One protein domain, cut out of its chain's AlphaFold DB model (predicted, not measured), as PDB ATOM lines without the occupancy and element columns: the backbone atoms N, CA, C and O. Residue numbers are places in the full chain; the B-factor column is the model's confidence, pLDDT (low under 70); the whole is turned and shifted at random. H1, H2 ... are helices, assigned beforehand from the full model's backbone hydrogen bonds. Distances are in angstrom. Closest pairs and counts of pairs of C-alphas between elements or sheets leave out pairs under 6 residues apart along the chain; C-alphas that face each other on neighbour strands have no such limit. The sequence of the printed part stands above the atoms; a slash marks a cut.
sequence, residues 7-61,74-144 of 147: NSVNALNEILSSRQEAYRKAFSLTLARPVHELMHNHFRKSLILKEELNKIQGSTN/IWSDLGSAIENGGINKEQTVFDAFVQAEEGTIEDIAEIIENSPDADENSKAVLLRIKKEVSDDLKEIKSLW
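AT A GLANCE: This is residues 7 to 61 and 74 to 144 of the 147 residues of an uncharacterized protein of Sporocytophaga myxococcoides (UniProt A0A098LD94). What does the model look like? It is an elongated, up-and-down bundle: the long helices H2, H1, H4 and H5 stand side by side round a four-cornered core, in the ring order H2, H1, H4, H5, and the short helix H3 packs on H1 at one end of the bundle, by Ala 22. Each helix runs against the one before it in the chain. What is it made of, and how large is it? The printed part has 126 residues with five named helices, H1 to H5 in chain order, and no named strand; the class is all helix. It is compact, with a radius of gyration of the C-alphas of 14.8 A and spans of 45 by 26 by 21 A.

IN THESE COORDINATES: Where is the longest helix? H2 holds residues 33 to 59 and measures 40.0 A from C-alpha 33 at (135.509, 193.610, 174.223) to C-alpha 59. Where are the others? H1, residues 7 to 26, is 28.4 A long and begins with C-alpha 7 at (150.910, 214.498, 146.113). H3, residues 74 to 83, measures 14.3 A, and H4, residues 90 to 113, measures 34.8 A. H5, residues 120 to 143, measures 35.3 A and ends with C-alpha 143 at (145.768, 198.272, 175.844).

HOW THE PARTS SIT: What does H2 touch? It forms a hairpin with H1, at a shallow tilt of 25 degrees, with Tyr 23 and Phe 43 as closest C-alphas, 5.4 A apart. It touches H5, opposite ways at a shallow tilt of 8 degrees; the closest C-alphas, of Leu 49 and Ile 129, are 6.3 A apart. What of H4 and H3? H4 touches H1, closest at the C-alphas of Ser 8 and Ile 111, 5.2 A, and forms a hairpin with H5, closest at those of Ile 105 and Lys 130, 5.8 A. H3 touches H1, the same way at a shallow tilt of 21 degrees, with the C-alphas of Ala 22 and Gly 79 closest at 4.3 A; H3 and H4, also a hairpin, only just touch, with 3 pairs of C-alphas within 8 A, the closest those of Ile 74 and Ala 100 at 6.0 A, and H4 does so with residues 96 to 100 alone. Which helices are apart, and which are near each other? H1 and H5 are near each other, H3 is apart from H5 and from H2, and H2 and H4 are only just apart, their closest C-alphas 8.3 A from each other. How do the backbones run? In H1, H3 and H4 every O i to N i+4 pair is within hydrogen-bond range, in H2 22 of 23 and in H5 19 of 20.

THE WHOLE: Which C-alphas are farthest apart? Those of Thr 30 and Asp 117, 45.9 A. Is the printed part unbroken? Residues 62 to 73 are not printed, and C-alphas 61 and 74 are 30.0 A apart across the cut; the links printed whole, H1 to H2, H3 to H4 and H4 to H5, are short. Where is confidence low? The mean pLDDT of the printed part is 79.9, and residues 7 to 11, 56 to 61, 88 and 116 to 117 are under 70.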
ATOM      1  N   ASN A   7     151.209 215.930 145.960       50.56
ATOM      2  CA  ASN A   7     150.910 214.498 146.113       50.56
ATOM      3  C   ASN A   7     150.636 214.052 147.545       50.56
ATOM      4  O   ASN A   7     150.120 212.964 147.787       50.56
ATOM      5  N   SER A   8     150.962 214.918 148.486       58.38
ATOM      6  CA  SER A   8     150.909 214.662 149.908       58.38
ATOM      7  C   SER A   8     149.480 214.471 150.432       58.38
ATOM      8  O   SER A   8     149.221 213.566 151.217       58.38
ATOM      9  N   VAL A   9     148.513 215.257 149.946       64.25
ATOM     10  CA  VAL A   9     147.113 215.203 150.415       64.25
ATOM     11  C   VAL A   9     146.349 214.010 149.826       64.25
ATOM     12  O   VAL A   9     145.566 213.377 150.530       64.25
ATOM     13  N   ASN A  10     146.587 213.662 148.558       68.38
ATOM     14  CA  ASN A  10     145.976 212.476 147.943       68.38
ATOM     15  C   ASN A  10     146.524 211.183 148.555       68.38
ATOM     16  O   ASN A  10     145.742 210.299 148.892       68.38
ATOM     17  N   ALA A  11     147.838 211.113 148.777       64.56
ATOM     18  CA  ALA A  11     148.456 209.998 149.485       64.56
ATOM     19  C   ALA A  11     147.928 209.864 150.916       64.56
ATOM     20  O   ALA A  11     147.577 208.768 151.344       64.56
ATOM     21  N   LEU A  12     147.770 210.984 151.631       75.88
ATOM     22  CA  LEU A  12     147.134 210.966 152.943       75.88
ATOM     23  C   LEU A  12     145.692 210.455 152.872       75.88
ATOM     24  O   LEU A  12     145.269 209.695 153.736       75.88
ATOM     25  N   ASN A  13     144.933 210.811 151.833       77.56
ATOM     26  CA  ASN A  13     143.577 210.296 151.652       77.56
ATOM     27  C   ASN A  13     143.559 208.779 151.400       77.56
ATOM     28  O   ASN A  13     142.693 208.075 151.926       77.56
ATOM     29  N   GLU A  14     144.514 208.256 150.628       76.12
ATOM     30  CA  GLU A  14     144.689 206.816 150.415       76.12
ATOM     31  C   GLU A  14     145.076 206.097 151.714       76.12
ATOM     32  O   GLU A  14     144.445 205.100 152.068       76.12
ATOM     33  N   ILE A  15     146.030 206.642 152.477       78.56
ATOM     34  CA  ILE A  15     146.436 206.123 153.792       78.56
ATOM     35  C   ILE A  15     145.240 206.098 154.744       78.56
ATOM     36  O   ILE A  15     144.924 205.045 155.290       78.56
ATOM     37  N   LEU A  16     144.517 207.213 154.894       83.56
ATOM     38  CA  LEU A  16     143.344 207.288 155.769       83.56
ATOM     39  C   LEU A  16     142.218 206.352 155.312       83.56
ATOM     40  O   LEU A  16     141.522 205.783 156.150       83.56
ATOM     41  N   SER A  17     142.052 206.146 154.002       81.62
ATOM     42  CA  SER A  17     141.064 205.207 153.457       81.62
ATOM     43  C   SER A  17     141.425 203.754 153.757       81.62
ATOM     44  O   SER A  17     140.564 202.981 154.177       81.62
ATOM     45  N   SER A  18     142.687 203.369 153.580       81.19
ATOM     46  CA  SER A  18     143.138 202.016 153.911       81.19
ATOM     47  C   SER A  18     143.183 201.782 155.418       81.19
ATOM     48  O   SER A  18     142.809 200.701 155.864       81.19
ATOM     49  N   ARG A  19     143.546 202.796 156.210       87.38
ATOM     50  CA  ARG A  19     143.452 202.787 157.676       87.38
ATOM     51  C   ARG A  19     142.017 202.534 158.127       87.38
ATOM     52  O   ARG A  19     141.766 201.615 158.903       87.38
ATOM     53  N   GLN A  20     141.061 203.293 157.586       85.56
ATOM     54  CA  GLN A  20     139.629 203.097 157.827       85.56
ATOM     55  C   GLN A  20     139.206 201.651 157.517       85.56
ATOM     56  O   GLN A  20     138.511 201.017 158.313       85.56
ATOM     57  N   GLU A  21     139.621 201.118 156.368       84.31
ATOM     58  CA  GLU A  21     139.276 199.760 155.951       84.31
ATOM     59  C   GLU A  21     139.902 198.687 156.859       84.31
ATOM     60  O   GLU A  21     139.230 197.722 157.222       84.31
ATOM     61  N   ALA A  22     141.149 198.869 157.297       85.50
ATOM     62  CA  ALA A  22     141.805 197.970 158.241       85.50
ATOM     63  C   ALA A  22     141.076 197.934 159.594       85.50
ATOM     64  O   ALA A  22     140.792 196.847 160.098       85.50
ATOM     65  N   TYR A  23     140.677 199.089 160.142       87.62
ATOM     66  CA  TYR A  23     139.853 199.149 161.358       87.62
ATOM     67  C   TYR A  23     138.487 198.474 161.173       87.62
ATOM     68  O   TYR A  23     138.032 197.729 162.046       87.62
ATOM     69  N   ARG A  24     137.844 198.669 160.014       84.94
ATOM     70  CA  ARG A  24     136.579 197.998 159.667       84.94
ATOM     71  C   ARG A  24     136.731 196.478 159.634       84.94
ATOM     72  O   ARG A  24     135.828 195.761 160.058       84.94
ATOM     73  N   LYS A  25     137.854 195.972 159.126       84.62
ATOM     74  CA  LYS A  25     138.144 194.537 159.086       84.62
ATOM     75  C   LYS A  25     138.516 193.995 160.464       84.62
ATOM     76  O   LYS A  25     138.026 192.930 160.826       84.62
ATOM     77  N   ALA A  26     139.275 194.736 161.271       81.25
ATOM     78  CA  ALA A  26     139.588 194.357 162.651       81.25
ATOM     79  C   ALA A  26     138.320 194.193 163.506       81.25
ATOM     80  O   ALA A  26     138.255 193.290 164.334       81.25
ATOM     81  N   PHE A  27     137.273 194.981 163.245       72.25
ATOM     82  CA  PHE A  27     135.956 194.802 163.865       72.25
ATOM     83  C   PHE A  27     135.320 193.423 163.596       72.25
ATOM     84  O   PHE A  27     134.570 192.928 164.428       72.25
ATOM     85  N   SER A  28     135.617 192.776 162.461       71.25
ATOM     86  CA  SER A  28     135.101 191.428 162.163       71.25
ATOM     87  C   SER A  28     135.836 190.295 162.889       71.25
ATOM     88  O   SER A  28     135.390 189.147 162.840       71.25
ATOM     89  N   LEU A  29     136.944 190.596 163.573       77.31
ATOM     90  CA  LEU A  29     137.680 189.616 164.361       77.31
ATOM     91  C   LEU A  29     136.990 189.367 165.710       77.31
ATOM     92  O   LEU A  29     136.376 190.253 166.302       77.31
ATOM     93  N   THR A  30     137.142 188.151 166.239       71.38
ATOM     94  CA  THR A  30     136.716 187.833 167.612       71.38
ATOM     95  C   THR A  30     137.770 188.354 168.594       71.38
ATOM     96  O   THR A  30     138.650 187.608 169.013       71.38
ATOM     97  N   LEU A  31     137.712 189.650 168.904       71.31
ATOM     98  CA  LEU A  31     138.626 190.335 169.828       71.31
ATOM     99  C   LEU A  31     137.998 190.484 171.216       71.31
ATOM    100  O   LEU A  31     136.769 190.485 171.355       71.31
ATOM    101  N   ALA A  32     138.822 190.662 172.253       76.25
ATOM    102  CA  ALA A  32     138.313 191.040 173.564       76.25
ATOM    103  C   ALA A  32     137.515 192.356 173.480       76.25
ATOM    104  O   ALA A  32     137.849 193.270 172.725       76.25
ATOM    105  N   ARG A  33     136.444 192.472 174.279       80.56
ATOM    106  CA  ARG A  33     135.509 193.610 174.223       80.56
ATOM    107  C   ARG A  33     136.188 194.996 174.254       80.56
ATOM    108  O   ARG A  33     135.802 195.819 173.429       80.56
ATOM    109  N   PRO A  34     137.187 195.267 175.121       81.50
ATOM    110  CA  PRO A  34     137.877 196.561 175.128       81.50
ATOM    111  C   PRO A  34     138.585 196.868 173.804       81.50
ATOM    112  O   PRO A  34     138.539 197.994 173.322       81.50
ATOM    113  N   VAL A  35     139.180 195.850 173.178       79.19
ATOM    114  CA  VAL A  35     139.882 195.975 171.893       79.19
ATOM    115  C   VAL A  35     138.896 196.200 170.758       79.19
ATOM    116  O   VAL A  35     139.090 197.069 169.915       79.19
ATOM    117  N   HIS A  36     137.791 195.463 170.759       82.31
ATOM    118  CA  HIS A  36     136.727 195.647 169.782       82.31
ATOM    119  C   HIS A  36     136.118 197.064 169.849       82.31
ATOM    120  O   HIS A  36     135.909 197.704 168.817       82.31
ATOM    121  N   GLU A  37     135.854 197.581 171.055       86.44
ATOM    122  CA  GLU A  37     135.368 198.954 171.257       86.44
ATOM    123  C   GLU A  37     136.397 200.000 170.789       86.44
ATOM    124  O   GLU A  37     136.017 200.960 170.113       86.44
ATOM    125  N   LEU A  38     137.687 199.780 171.067       87.25
ATOM    126  CA  LEU A  38     138.788 200.622 170.595       87.25
ATOM    127  C   LEU A  38     138.832 200.698 169.056       87.25
ATOM    128  O   LEU A  38     138.761 201.790 168.490       87.25
ATOM    129  N   MET A  39     138.866 199.551 168.367       85.69
ATOM    130  CA  MET A  39     138.930 199.491 166.896       85.69
ATOM    131  C   MET A  39     137.730 200.186 166.243       85.69
ATOM    132  O   MET A  39     137.867 200.904 165.251       85.69
ATOM    133  N   HIS A  40     136.540 200.025 166.824       85.56
ATOM    134  CA  HIS A  40     135.331 200.692 166.353       85.56
ATOM    135  C   HIS A  40     135.359 202.216 166.578       85.56
ATOM    136  O   HIS A  40     134.903 202.975 165.717       85.56
ATOM    137  N   ASN A  41     135.915 202.687 167.697       88.88
ATOM    138  CA  ASN A  41     136.090 204.118 167.944       88.88
ATOM    139  C   ASN A  41     137.075 204.740 166.944       88.88
ATOM    140  O   ASN A  41     136.757 205.776 166.355       88.88
ATOM    141  N   HIS A  42     138.207 204.088 166.674       88.56
ATOM    142  CA  HIS A  42     139.166 204.552 165.667       88.56
ATOM    143  C   HIS A  42     138.595 204.530 164.248       88.56
ATOM    144  O   HIS A  42     138.809 205.475 163.488       88.56
ATOM    145  N   PHE A  43     137.775 203.529 163.904       85.44
ATOM    146  CA  PHE A  43     137.023 203.537 162.647       85.44
ATOM    147  C   PHE A  43     136.151 204.798 162.521       85.44
ATOM    148  O   PHE A  43     136.207 205.493 161.506       85.44
ATOM    149  N   ARG A  44     135.391 205.154 163.564       85.44
ATOM    150  CA  ARG A  44     134.558 206.371 163.555       85.44
ATOM    151  C   ARG A  44     135.387 207.649 163.456       85.44
ATOM    152  O   ARG A  44     135.038 208.522 162.667       85.44
ATOM    153  N   LYS A  45     136.487 207.750 164.208       85.50
ATOM    154  CA  LYS A  45     137.425 208.882 164.117       85.50
ATOM    155  C   LYS A  45     137.983 209.017 162.694       85.50
ATOM    156  O   LYS A  45     137.992 210.114 162.146       85.50
ATOM    157  N   SER A  46     138.349 207.904 162.047       79.75
ATOM    158  CA  SER A  46     138.891 207.905 160.678       79.75
ATOM    159  C   SER A  46     137.923 208.480 159.635       79.75
ATOM    160  O   SER A  46     138.360 209.193 158.733       79.75
ATOM    161  N   LEU A  47     136.608 208.264 159.799       76.94
ATOM    162  CA  LEU A  47     135.584 208.874 158.941       76.94
ATOM    163  C   LEU A  47     135.606 210.405 159.046       76.94
ATOM    164  O   LEU A  47     135.587 211.091 158.026       76.94
ATOM    165  N   ILE A  48     135.701 210.930 160.270       82.75
ATOM    166  CA  ILE A  48     135.732 212.375 160.533       82.75
ATOM    167  C   ILE A  48     136.996 212.999 159.933       82.75
ATOM    168  O   ILE A  48     136.908 214.005 159.232       82.75
ATOM    169  N   LEU A  49     138.163 212.377 160.143       82.88
ATOM    170  CA  LEU A  49     139.437 212.861 159.591       82.88
ATOM    171  C   LEU A  49     139.413 212.918 158.062       82.88
ATOM    172  O   LEU A  49     139.900 213.874 157.459       82.88
ATOM    173  N   LYS A  50     138.800 211.916 157.425       77.62
ATOM    174  CA  LYS A  50     138.637 211.879 155.972       77.62
ATOM    175  C   LYS A  50     137.707 212.982 155.469       77.62
ATOM    176  O   LYS A  50     137.992 213.607 154.452       77.62
ATOM    177  N   GLU A  51     136.613 213.261 156.173       79.00
ATOM    178  CA  GLU A  51     135.745 214.395 155.845       79.00
ATOM    179  C   GLU A  51     136.464 215.743 155.991       79.00
ATOM    180  O   GLU A  51     136.293 216.616 155.142       79.00
ATOM    181  N   GLU A  52     137.275 215.923 157.038       79.75
ATOM    182  CA  GLU A  52     138.101 217.125 157.216       79.75
ATOM    183  C   GLU A  52     139.123 217.286 156.078       79.75
ATOM    184  O   GLU A  52     139.249 218.379 155.521       79.75
ATOM    185  N   LEU A  53     139.779 216.198 155.663       78.88
ATOM    186  CA  LEU A  53     140.714 216.198 154.535       78.88
ATOM    187  C   LEU A  53     140.017 216.519 153.198       78.88
ATOM    188  O   LEU A  53     140.502 217.330 152.409       78.88
ATOM    189  N   ASN A  54     138.842 215.939 152.948       74.44
ATOM    190  CA  ASN A  54     138.078 216.194 151.725       74.44
ATOM    191  C   ASN A  54     137.605 217.657 151.628       74.44
ATOM    192  O   ASN A  54     137.533 218.213 150.531       74.44
ATOM    193  N   LYS A  55     137.299 218.303 152.764       72.31
ATOM    194  CA  LYS A  55     136.913 219.725 152.793       72.31
ATOM    195  C   LYS A  55     138.032 220.626 152.285       72.31
ATOM    196  O   LYS A  55     137.735 221.587 151.577       72.31
ATOM    197  N   ILE A  56     139.293 220.315 152.596       68.94
ATOM    198  CA  ILE A  56     140.423 221.080 152.054       68.94
ATOM    199  C   ILE A  56     140.676 220.727 150.584       68.94
ATOM    200  O   ILE A  56     140.798 221.638 149.777       68.94
ATOM    201  N   GLN A  57     140.579 219.451 150.181       63.88
ATOM    202  CA  GLN A  57     140.702 219.058 148.765       63.88
ATOM    203  C   GLN A  57     139.703 219.771 147.836       63.88
ATOM    204  O   GLN A  57     140.044 220.076 146.696       63.88
ATOM    205  N   GLY A  58     138.478 220.035 148.303       51.03
ATOM    206  CA  GLY A  58     137.434 220.705 147.521       51.03
ATOM    207  C   GLY A  58     137.435 222.239 147.572       51.03
ATOM    208  O   GLY A  58     136.709 222.850 146.791       51.03
ATOM    209  N   SER A  59     138.195 222.870 148.476       43.53
ATOM    210  CA  SER A  59     138.193 224.335 148.675       43.53
ATOM    211  C   SER A  59     139.470 225.044 148.222       43.53
ATOM    212  O   SER A  59     139.457 226.260 148.031       43.53
ATOM    213  N   THR A  60     140.552 224.312 147.976       41.41
ATOM    214  CA  THR A  60     141.777 224.844 147.368       41.41
ATOM    215  C   THR A  60     141.833 224.520 145.871       41.41
ATOM    216  O   THR A  60     141.682 223.362 145.485       41.41
ATOM    217  N   ASN A  61     142.109 225.527 145.028       40.66
ATOM    218  CA  ASN A  61     142.593 225.345 143.648       40.66
ATOM    219  C   ASN A  61     143.986 224.690 143.695       40.66
ATOM    220  O   ASN A  61     145.006 225.343 143.480       40.66
ATOM    221  N   ILE A  74     150.950 199.942 154.225       73.44
ATOM    222  CA  ILE A  74     150.965 198.996 155.349       73.44
ATOM    223  C   ILE A  74     149.548 198.647 155.832       73.44
ATOM    224  O   ILE A  74     149.285 197.507 156.210       73.44
ATOM    225  N   TRP A  75     148.597 199.580 155.711       84.31
ATOM    226  CA  TRP A  75     147.192 199.350 156.038       84.31
ATOM    227  C   TRP A  75     146.476 198.419 155.057       84.31
ATOM    228  O   TRP A  75     145.610 197.649 155.469       84.31
ATOM    229  N   SER A  76     146.824 198.463 153.768       79.00
ATOM    230  CA  SER A  76     146.271 197.547 152.761       79.00
ATOM    231  C   SER A  76     146.737 196.113 153.010       79.00
ATOM    232  O   SER A  76     145.933 195.176 152.951       79.00
ATOM    233  N   ASP A  77     148.019 195.942 153.334       80.56
ATOM    234  CA  ASP A  77     148.600 194.638 153.665       80.56
ATOM    235  C   ASP A  77     148.004 194.098 154.974       80.56
ATOM    236  O   ASP A  77     147.546 192.955 155.021       80.56
ATOM    237  N   LEU A  78     147.900 194.945 156.005       83.19
ATOM    238  CA  LEU A  78     147.262 194.621 157.283       83.19
ATOM    239  C   LEU A  78     145.792 194.218 157.103       83.19
ATOM    240  O   LEU A  78     145.374 193.156 157.564       83.19
ATOM    241  N   GLY A  79     145.011 195.016 156.374       81.00
ATOM    242  CA  GLY A  79     143.619 194.700 156.067       81.00
ATOM    243  C   GLY A  79     143.473 193.387 155.293       81.00
ATOM    244  O   GLY A  79     142.548 192.619 155.549       81.00
ATOM    245  N   SER A  80     144.379 193.090 154.361       83.56
ATOM    246  CA  SER A  80     144.379 191.817 153.625       83.56
ATOM    247  C   SER A  80     144.745 190.636 154.527       83.56
ATOM    248  O   SER A  80     144.148 189.566 154.425       83.56
ATOM    249  N   ALA A  81     145.701 190.812 155.438       83.12
ATOM    250  CA  ALA A  81     146.116 189.772 156.370       83.12
ATOM    251  C   ALA A  81     145.022 189.436 157.398       83.12
ATOM    252  O   ALA A  81     144.830 188.261 157.717       83.12
ATOM    253  N   ILE A  82     144.263 190.435 157.863       83.38
ATOM    254  CA  ILE A  82     143.087 190.245 158.727       83.38
ATOM    255  C   ILE A  82     141.999 189.451 157.995       83.38
ATOM    256  O   ILE A  82     141.516 188.445 158.506       83.38
ATOM    257  N   GLU A  83     141.641 189.876 156.781       82.69
ATOM    258  CA  GLU A  83     140.577 189.248 155.983       82.69
ATOM    259  C   GLU A  83     140.874 187.779 155.659       82.69
ATOM    260  O   GLU A  83     139.990 186.930 155.732       82.69
ATOM    261  N   ASN A  84     142.136 187.465 155.368       83.44
ATOM    262  CA  ASN A  84     142.574 186.103 155.067       83.44
ATOM    263  C   ASN A  84     142.878 185.264 156.324       83.44
ATOM    264  O   ASN A  84     143.376 184.145 156.207       83.44
ATOM    265  N   GLY A  85     142.626 185.790 157.530       74.31
ATOM    266  CA  GLY A  85     142.867 185.096 158.800       74.31
ATOM    267  C   GLY A  85     144.344 184.910 159.169       74.31
ATOM    268  O   GLY A  85     144.647 184.192 160.122       74.31
ATOM    269  N   GLY A  86     145.265 185.555 158.442       75.31
ATOM    270  CA  GLY A  86     146.706 185.546 158.716       75.31
ATOM    271  C   GLY A  86     147.091 186.341 159.966       75.31
ATOM    272  O   GLY A  86     148.145 186.098 160.548       75.31
ATOM    273  N   ILE A  87     146.214 187.247 160.411       72.75
ATOM    274  CA  ILE A  87     146.303 187.931 161.702       72.75
ATOM    275  C   ILE A  87     145.014 187.648 162.478       72.75
ATOM    276  O   ILE A  87     143.965 188.221 162.197       72.75
ATOM    277  N   ASN A  88     145.096 186.750 163.458       69.88
ATOM    278  CA  ASN A  88     143.969 186.363 164.315       69.88
ATOM    279  C   ASN A  88     144.300 186.388 165.817       69.88
ATOM    280  O   ASN A  88     143.416 186.183 166.645       69.88
ATOM    281  N   LYS A  89     145.566 186.631 166.171       75.00
ATOM    282  CA  LYS A  89     146.008 186.814 167.553       75.00
ATOM    283  C   LYS A  89     145.957 188.292 167.896       75.00
ATOM    284  O   LYS A  89     146.562 189.098 167.195       75.00
ATOM    285  N   GLU A  90     145.287 188.618 168.994       76.00
ATOM    286  CA  GLU A  90     145.083 189.993 169.468       76.00
ATOM    287  C   GLU A  90     146.400 190.779 169.573       76.00
ATOM    288  O   GLU A  90     146.495 191.889 169.062       76.00
ATOM    289  N   GLN A  91     147.458 190.158 170.103       77.31
ATOM    290  CA  GLN A  91     148.777 190.788 170.198       77.31
ATOM    291  C   GLN A  91     149.384 191.119 168.824       77.31
ATOM    292  O   GLN A  91     149.885 192.215 168.611       77.31
ATOM    293  N   THR A  92     149.277 190.203 167.857       80.56
ATOM    294  CA  THR A  92     149.767 190.424 166.486       80.56
ATOM    295  C   THR A  92     148.960 191.502 165.763       80.56
ATOM    296  O   THR A  92     149.521 192.241 164.958       80.56
ATOM    297  N   VAL A  93     147.657 191.619 166.056       78.75
ATOM    298  CA  VAL A  93     146.844 192.756 165.603       78.75
ATOM    299  C   VAL A  93     147.434 194.041 166.178       78.75
ATOM    300  O   VAL A  93     147.754 194.946 165.418       78.75
ATOM    301  N   PHE A  94     147.638 194.119 167.493       82.75
ATOM    302  CA  PHE A  94     148.148 195.336 168.115       82.75
ATOM    303  C   PHE A  94     149.522 195.763 167.608       82.75
ATOM    304  O   PHE A  94     149.681 196.932 167.267       82.75
ATOM    305  N   ASP A  95     150.475 194.841 167.489       84.56
ATOM    306  CA  ASP A  95     151.814 195.153 166.979       84.56
ATOM    307  C   ASP A  95     151.744 195.739 165.559       84.56
ATOM    308  O   ASP A  95     152.381 196.752 165.258       84.56
ATOM    309  N   ALA A  96     150.911 195.150 164.692       85.00
ATOM    310  CA  ALA A  96     150.738 195.622 163.323       85.00
ATOM    311  C   ALA A  96     150.040 196.991 163.254       85.00
ATOM    312  O   ALA A  96     150.428 197.837 162.451       85.00
ATOM    313  N   PHE A  97     149.034 197.230 164.102       88.44
ATOM    314  CA  PHE A  97     148.368 198.531 164.196       88.44
ATOM    315  C   PHE A  97     149.312 199.608 164.744       88.44
ATOM    316  O   PHE A  97     149.360 200.694 164.181       88.44
ATOM    317  N   VAL A  98     150.114 199.312 165.774       89.62
ATOM    318  CA  VAL A  98     151.134 200.237 166.302       89.62
ATOM    319  C   VAL A  98     152.105 200.654 165.201       89.62
ATOM    320  O   VAL A  98     152.287 201.848 164.978       89.62
ATOM    321  N   GLN A  99     152.670 199.686 164.476       88.19
ATOM    322  CA  GLN A  99     153.604 199.963 163.386       88.19
ATOM    323  C   GLN A  99     152.955 200.806 162.276       88.19
ATOM    324  O   GLN A  99     153.572 201.726 161.741       88.19
ATOM    325  N   ALA A 100     151.706 200.498 161.923       89.00
ATOM    326  CA  ALA A 100     150.982 201.206 160.877       89.00
ATOM    327  C   ALA A 100     150.633 202.655 161.266       89.00
ATOM    328  O   ALA A 100     150.742 203.560 160.434       89.00
ATOM    329  N   GLU A 101     150.263 202.906 162.527       91.06
ATOM    330  CA  GLU A 101     150.036 204.265 163.028       91.06
ATOM    331  C   GLU A 101     151.339 205.069 163.114       91.06
ATOM    332  O   GLU A 101     151.355 206.231 162.713       91.06
ATOM    333  N   GLU A 102     152.439 204.466 163.577       89.81
ATOM    334  CA  GLU A 102     153.757 205.121 163.605       89.81
ATOM    335  C   GLU A 102     154.184 205.572 162.203       89.81
ATOM    336  O   GLU A 102     154.487 206.751 162.014       89.81
ATOM    337  N   GLY A 103     154.081 204.685 161.207       87.00
ATOM    338  CA  GLY A 103     154.348 205.037 159.809       87.00
ATOM    339  C   GLY A 103     153.427 206.144 159.289       87.00
ATOM    340  O   GLY A 103     153.883 207.083 158.648       87.00
ATOM    341  N   THR A 104     152.139 206.117 159.649       87.62
ATOM    342  CA  THR A 104     151.184 207.169 159.250       87.62
ATOM    343  C   THR A 104     151.564 208.540 159.822       87.62
ATOM    344  O   THR A 104     151.420 209.562 159.150       87.62
ATOM    345  N   ILE A 105     152.052 208.600 161.065       89.69
ATOM    346  CA  ILE A 105     152.499 209.852 161.700       89.69
ATOM    347  C   ILE A 105     153.741 210.407 160.997       89.69
ATOM    348  O   ILE A 105     153.841 211.629 160.828       89.69
ATOM    349  N   GLU A 106     154.672 209.532 160.612       86.62
ATOM    350  CA  GLU A 106     155.869 209.880 159.839       86.62
ATOM    351  C   GLU A 106     155.493 210.411 158.452       86.62
ATOM    352  O   GLU A 106     155.919 211.512 158.097       86.62
ATOM    353  N   ASP A 107     154.600 209.722 157.737       82.94
ATOM    354  CA  ASP A 107     154.094 210.152 156.430       82.94
ATOM    355  C   ASP A 107     153.464 211.553 156.513       82.94
ATOM    356  O   ASP A 107     153.782 212.445 155.724       82.94
ATOM    357  N   ILE A 108     152.608 211.809 157.513       82.06
ATOM    358  CA  ILE A 108     151.997 213.136 157.701       82.06
ATOM    359  C   ILE A 108     153.053 214.196 158.049       82.06
ATOM    360  O   ILE A 108     152.930 215.351 157.630       82.06
ATOM    361  N   ALA A 109     154.092 213.843 158.812       84.62
ATOM    362  CA  ALA A 109     155.188 214.761 159.112       84.62
ATOM    363  C   ALA A 109     155.941 215.160 157.835       84.62
ATOM    364  O   ALA A 109     156.124 216.353 157.590       84.62
ATOM    365  N   GLU A 110     156.289 214.182 156.998       81.00
ATOM    366  CA  GLU A 110     156.968 214.407 155.722       81.00
ATOM    367  C   GLU A 110     156.117 215.269 154.775       81.00
ATOM    368  O   GLU A 110     156.630 216.168 154.102       81.00
ATOM    369  N   ILE A 111     154.804 215.043 154.752       77.06
ATOM    370  CA  ILE A 111     153.838 215.849 153.997       77.06
ATOM    371  C   ILE A 111     153.888 217.323 154.418       77.06
ATOM    372  O   ILE A 111     153.938 218.208 153.559       77.06
ATOM    373  N   ILE A 112     153.879 217.592 155.727       78.31
ATOM    374  CA  ILE A 112     153.926 218.953 156.272       78.31
ATOM    375  C   ILE A 112     155.269 219.616 155.937       78.31
ATOM    376  O   ILE A 112     155.286 220.758 155.475       78.31
ATOM    377  N   GLU A 113     156.384 218.909 156.129       80.50
ATOM    378  CA  GLU A 113     157.734 219.426 155.866       80.50
ATOM    379  C   GLU A 113     157.971 219.737 154.383       80.50
ATOM    380  O   GLU A 113     158.571 220.759 154.046       80.50
ATOM    381  N   ASN A 114     157.457 218.897 153.481       74.19
ATOM    382  CA  ASN A 114     157.578 219.094 152.037       74.19
ATOM    383  C   ASN A 114     156.546 220.077 151.449       74.19
ATOM    384  O   ASN A 114     156.584 220.335 150.242       74.19
ATOM    385  N   SER A 115     155.666 220.652 152.275       71.00
ATOM    386  CA  SER A 115     154.629 221.610 151.860       71.00
ATOM    387  C   SER A 115     154.762 222.972 152.568       71.00
ATOM    388  O   SER A 115     153.800 223.451 153.180       71.00
ATOM    389  N   PRO A 116     155.930 223.646 152.495       69.50
ATOM    390  CA  PRO A 116     156.163 224.903 153.211       69.50
ATOM    391  C   PRO A 116     155.238 226.036 152.748       69.50
ATOM    392  O   PRO A 116     154.916 226.915 153.547       69.50
ATOM    393  N   ASP A 117     154.751 225.976 151.508       68.62
ATOM    394  CA  ASP A 117     153.885 226.990 150.901       68.62
ATOM    395  C   ASP A 117     152.384 226.705 151.082       68.62
ATOM    396  O   ASP A 117     151.552 227.475 150.606       68.62
ATOM    397  N   ALA A 118     152.008 225.621 151.777       70.81
ATOM    398  CA  ALA A 118     150.604 225.354 152.085       70.81
ATOM    399  C   ALA A 118     150.002 226.494 152.924       70.81
ATOM    400  O   ALA A 118     150.660 227.040 153.823       70.81
ATOM    401  N   ASP A 119     148.744 226.840 152.645       74.06
ATOM    402  CA  ASP A 119     148.015 227.857 153.394       74.06
ATOM    403  C   ASP A 119     147.818 227.439 154.864       74.06
ATOM    404  O   ASP A 119     147.901 226.259 155.226       74.06
ATOM    405  N   GLU A 120     147.579 228.421 155.735       78.69
ATOM    406  CA  GLU A 120     147.459 228.191 157.180       78.69
ATOM    407  C   GLU A 120     146.336 227.207 157.529       78.69
ATOM    408  O   GLU A 120     146.486 226.415 158.462       78.69
ATOM    409  N   ASN A 121     145.237 227.211 156.768       79.62
ATOM    410  CA  ASN A 121     144.105 226.327 157.008       79.62
ATOM    411  C   ASN A 121     144.454 224.875 156.643       79.62
ATOM    412  O   ASN A 121     144.226 223.970 157.447       79.62
ATOM    413  N   SER A 122     145.099 224.648 155.498       76.00
ATOM    414  CA  SER A 122     145.606 223.327 155.104       76.00
ATOM    415  C   SER A 122     146.631 222.781 156.103       76.00
ATOM    416  O   SER A 122     146.529 221.629 156.532       76.00
ATOM    417  N   LYS A 123     147.579 223.612 156.561       78.00
ATOM    418  CA  LYS A 123     148.548 223.229 157.606       78.00
ATOM    419  C   LYS A 123     147.865 222.871 158.926       78.00
ATOM    420  O   LYS A 123     148.236 221.879 159.553       78.00
ATOM    421  N   ALA A 124     146.860 223.642 159.340       84.19
ATOM    422  CA  ALA A 124     146.109 223.380 160.565       84.19
ATOM    423  C   ALA A 124     145.354 222.041 160.511       84.19
ATOM    424  O   ALA A 124     145.355 221.303 161.499       84.19
ATOM    425  N   VAL A 125     144.757 221.697 159.363       84.00
ATOM    426  CA  VAL A 125     144.087 220.402 159.161       84.00
ATOM    427  C   VAL A 125     145.090 219.249 159.205       84.00
ATOM    428  O   VAL A 125     144.870 218.290 159.940       84.00
ATOM    429  N   LEU A 126     146.229 219.352 158.514       83.31
ATOM    430  CA  LEU A 126     147.267 218.311 158.541       83.31
ATOM    431  C   LEU A 126     147.832 218.083 159.952       83.31
ATOM    432  O   LEU A 126     147.987 216.941 160.385       83.31
ATOM    433  N   LEU A 127     148.085 219.158 160.706       88.25
ATOM    434  CA  LEU A 127     148.534 219.070 162.099       88.25
ATOM    435  C   LEU A 127     147.481 218.432 163.011       88.25
ATOM    436  O   LEU A 127     147.833 217.654 163.898       88.25
ATOM    437  N   ARG A 128     146.196 218.734 162.790       89.50
ATOM    438  CA  ARG A 128     145.094 218.096 163.518       89.50
ATOM    439  C   ARG A 128     145.034 216.601 163.219       89.50
ATOM    440  O   ARG A 128     145.019 215.822 164.164       89.50
ATOM    441  N   ILE A 129     145.078 216.203 161.947       89.06
ATOM    442  CA  ILE A 129     145.087 214.786 161.552       89.06
ATOM    443  C   ILE A 129     146.276 214.068 162.200       89.06
ATOM    444  O   ILE A 129     146.085 213.037 162.837       89.06
ATOM    445  N   LYS A 130     147.484 214.645 162.132       90.38
ATOM    446  CA  LYS A 130     148.675 214.080 162.787       90.38
ATOM    447  C   LYS A 130     148.468 213.866 164.285       90.38
ATOM    448  O   LYS A 130     148.861 212.831 164.822       90.38
ATOM    449  N   LYS A 131     147.875 214.851 164.967       93.25
ATOM    450  CA  LYS A 131     147.599 214.778 166.402       93.25
ATOM    451  C   LYS A 131     146.620 213.648 166.723       93.25
ATOM    452  O   LYS A 131     146.909 212.863 167.615       93.25
ATOM    453  N   GLU A 132     145.521 213.543 165.986       92.50
ATOM    454  CA  GLU A 132     144.504 212.509 166.211       92.50
ATOM    455  C   GLU A 132     145.067 211.100 165.973       92.50
ATOM    456  O   GLU A 132     144.892 210.223 166.811       92.50
ATOM    457  N   VAL A 133     145.847 210.898 164.905       91.56
ATOM    458  CA  VAL A 133     146.571 209.633 164.654       91.56
ATOM    459  C   VAL A 133     147.561 209.325 165.792       91.56
ATOM    460  O   VAL A 133     147.681 208.186 166.237       91.56
ATOM    461  N   SER A 134     148.235 210.347 166.331       94.31
ATOM    462  CA  SER A 134     149.145 210.189 167.478       94.31
ATOM    463  C   SER A 134     148.422 209.835 168.778       94.31
ATOM    464  O   SER A 134     148.971 209.110 169.608       94.31
ATOM    465  N   ASP A 135     147.224 210.370 168.992       93.62
ATOM    466  CA  ASP A 135     146.404 210.047 170.158       93.62
ATOM    467  C   ASP A 135     145.805 208.639 170.020       93.62
ATOM    468  O   ASP A 135     145.835 207.874 170.983       93.62
ATOM    469  N   ASP A 136     145.419 208.235 168.807       91.69
ATOM    470  CA  ASP A 136     145.001 206.866 168.503       91.69
ATOM    471  C   ASP A 136     146.121 205.845 168.783       91.69
ATOM    472  O   ASP A 136     145.895 204.849 169.469       91.69
ATOM    473  N   LEU A 137     147.364 206.134 168.375       92.75
ATOM    474  CA  LEU A 137     148.535 205.311 168.712       92.75
ATOM    475  C   LEU A 137     148.716 205.132 170.231       92.75
ATOM    476  O   LEU A 137     149.056 204.040 170.693       92.75
ATOM    477  N   LYS A 138     148.503 206.187 171.030       92.31
ATOM    478  CA  LYS A 138     148.598 206.098 172.500       92.31
ATOM    479  C   LYS A 138     147.489 205.230 173.082       92.31
ATOM    480  O   LYS A 138     147.760 204.452 173.993       92.31
ATOM    481  N   GLU A 139     146.262 205.363 172.577       91.62
ATOM    482  CA  GLU A 139     145.124 204.545 173.008       91.62
ATOM    483  C   GLU A 139     145.384 203.060 172.704       91.62
ATOM    484  O   GLU A 139     145.247 202.226 173.603       91.62
ATOM    485  N   ILE A 140     145.884 202.735 171.505       88.88
ATOM    486  CA  ILE A 140     146.306 201.377 171.131       88.88
ATOM    487  C   ILE A 140     147.387 200.856 172.087       88.88
ATOM    488  O   ILE A 140     147.232 199.784 172.674       88.88
ATOM    489  N   LYS A 141     148.453 201.637 172.314       88.25
ATOM    490  CA  LYS A 141     149.543 201.272 173.237       88.25
ATOM    491  C   LYS A 141     149.090 201.125 174.694       88.25
ATOM    492  O   LYS A 141     149.738 200.417 175.451       88.25
ATOM    493  N   SER A 142     147.995 201.764 175.111       86.62
ATOM    494  CA  SER A 142     147.487 201.654 176.488       86.62
ATOM    495  C   SER A 142     146.830 200.305 176.795       86.62
ATOM    496  O   SER A 142     146.809 199.879 177.949       86.62
ATOM    497  N   LEU A 143     146.308 199.633 175.763       80.50
ATOM    498  CA  LEU A 143     145.768 198.272 175.844       80.50
ATOM    499  C   LEU A 143     146.807 197.212 175.458       80.50
ATOM    500  O   LEU A 143     146.556 196.018 175.604       80.50
ATOM    501  N   TRP A 144     147.974 197.654 174.987       73.38
ATOM    502  CA  TRP A 144     149.104 196.809 174.645       73.38
ATOM    503  C   TRP A 144     149.772 196.305 175.926       73.38
ATOM    504  O   TRP A 144     150.411 197.061 176.659       73.38
TER     505      TRP A 144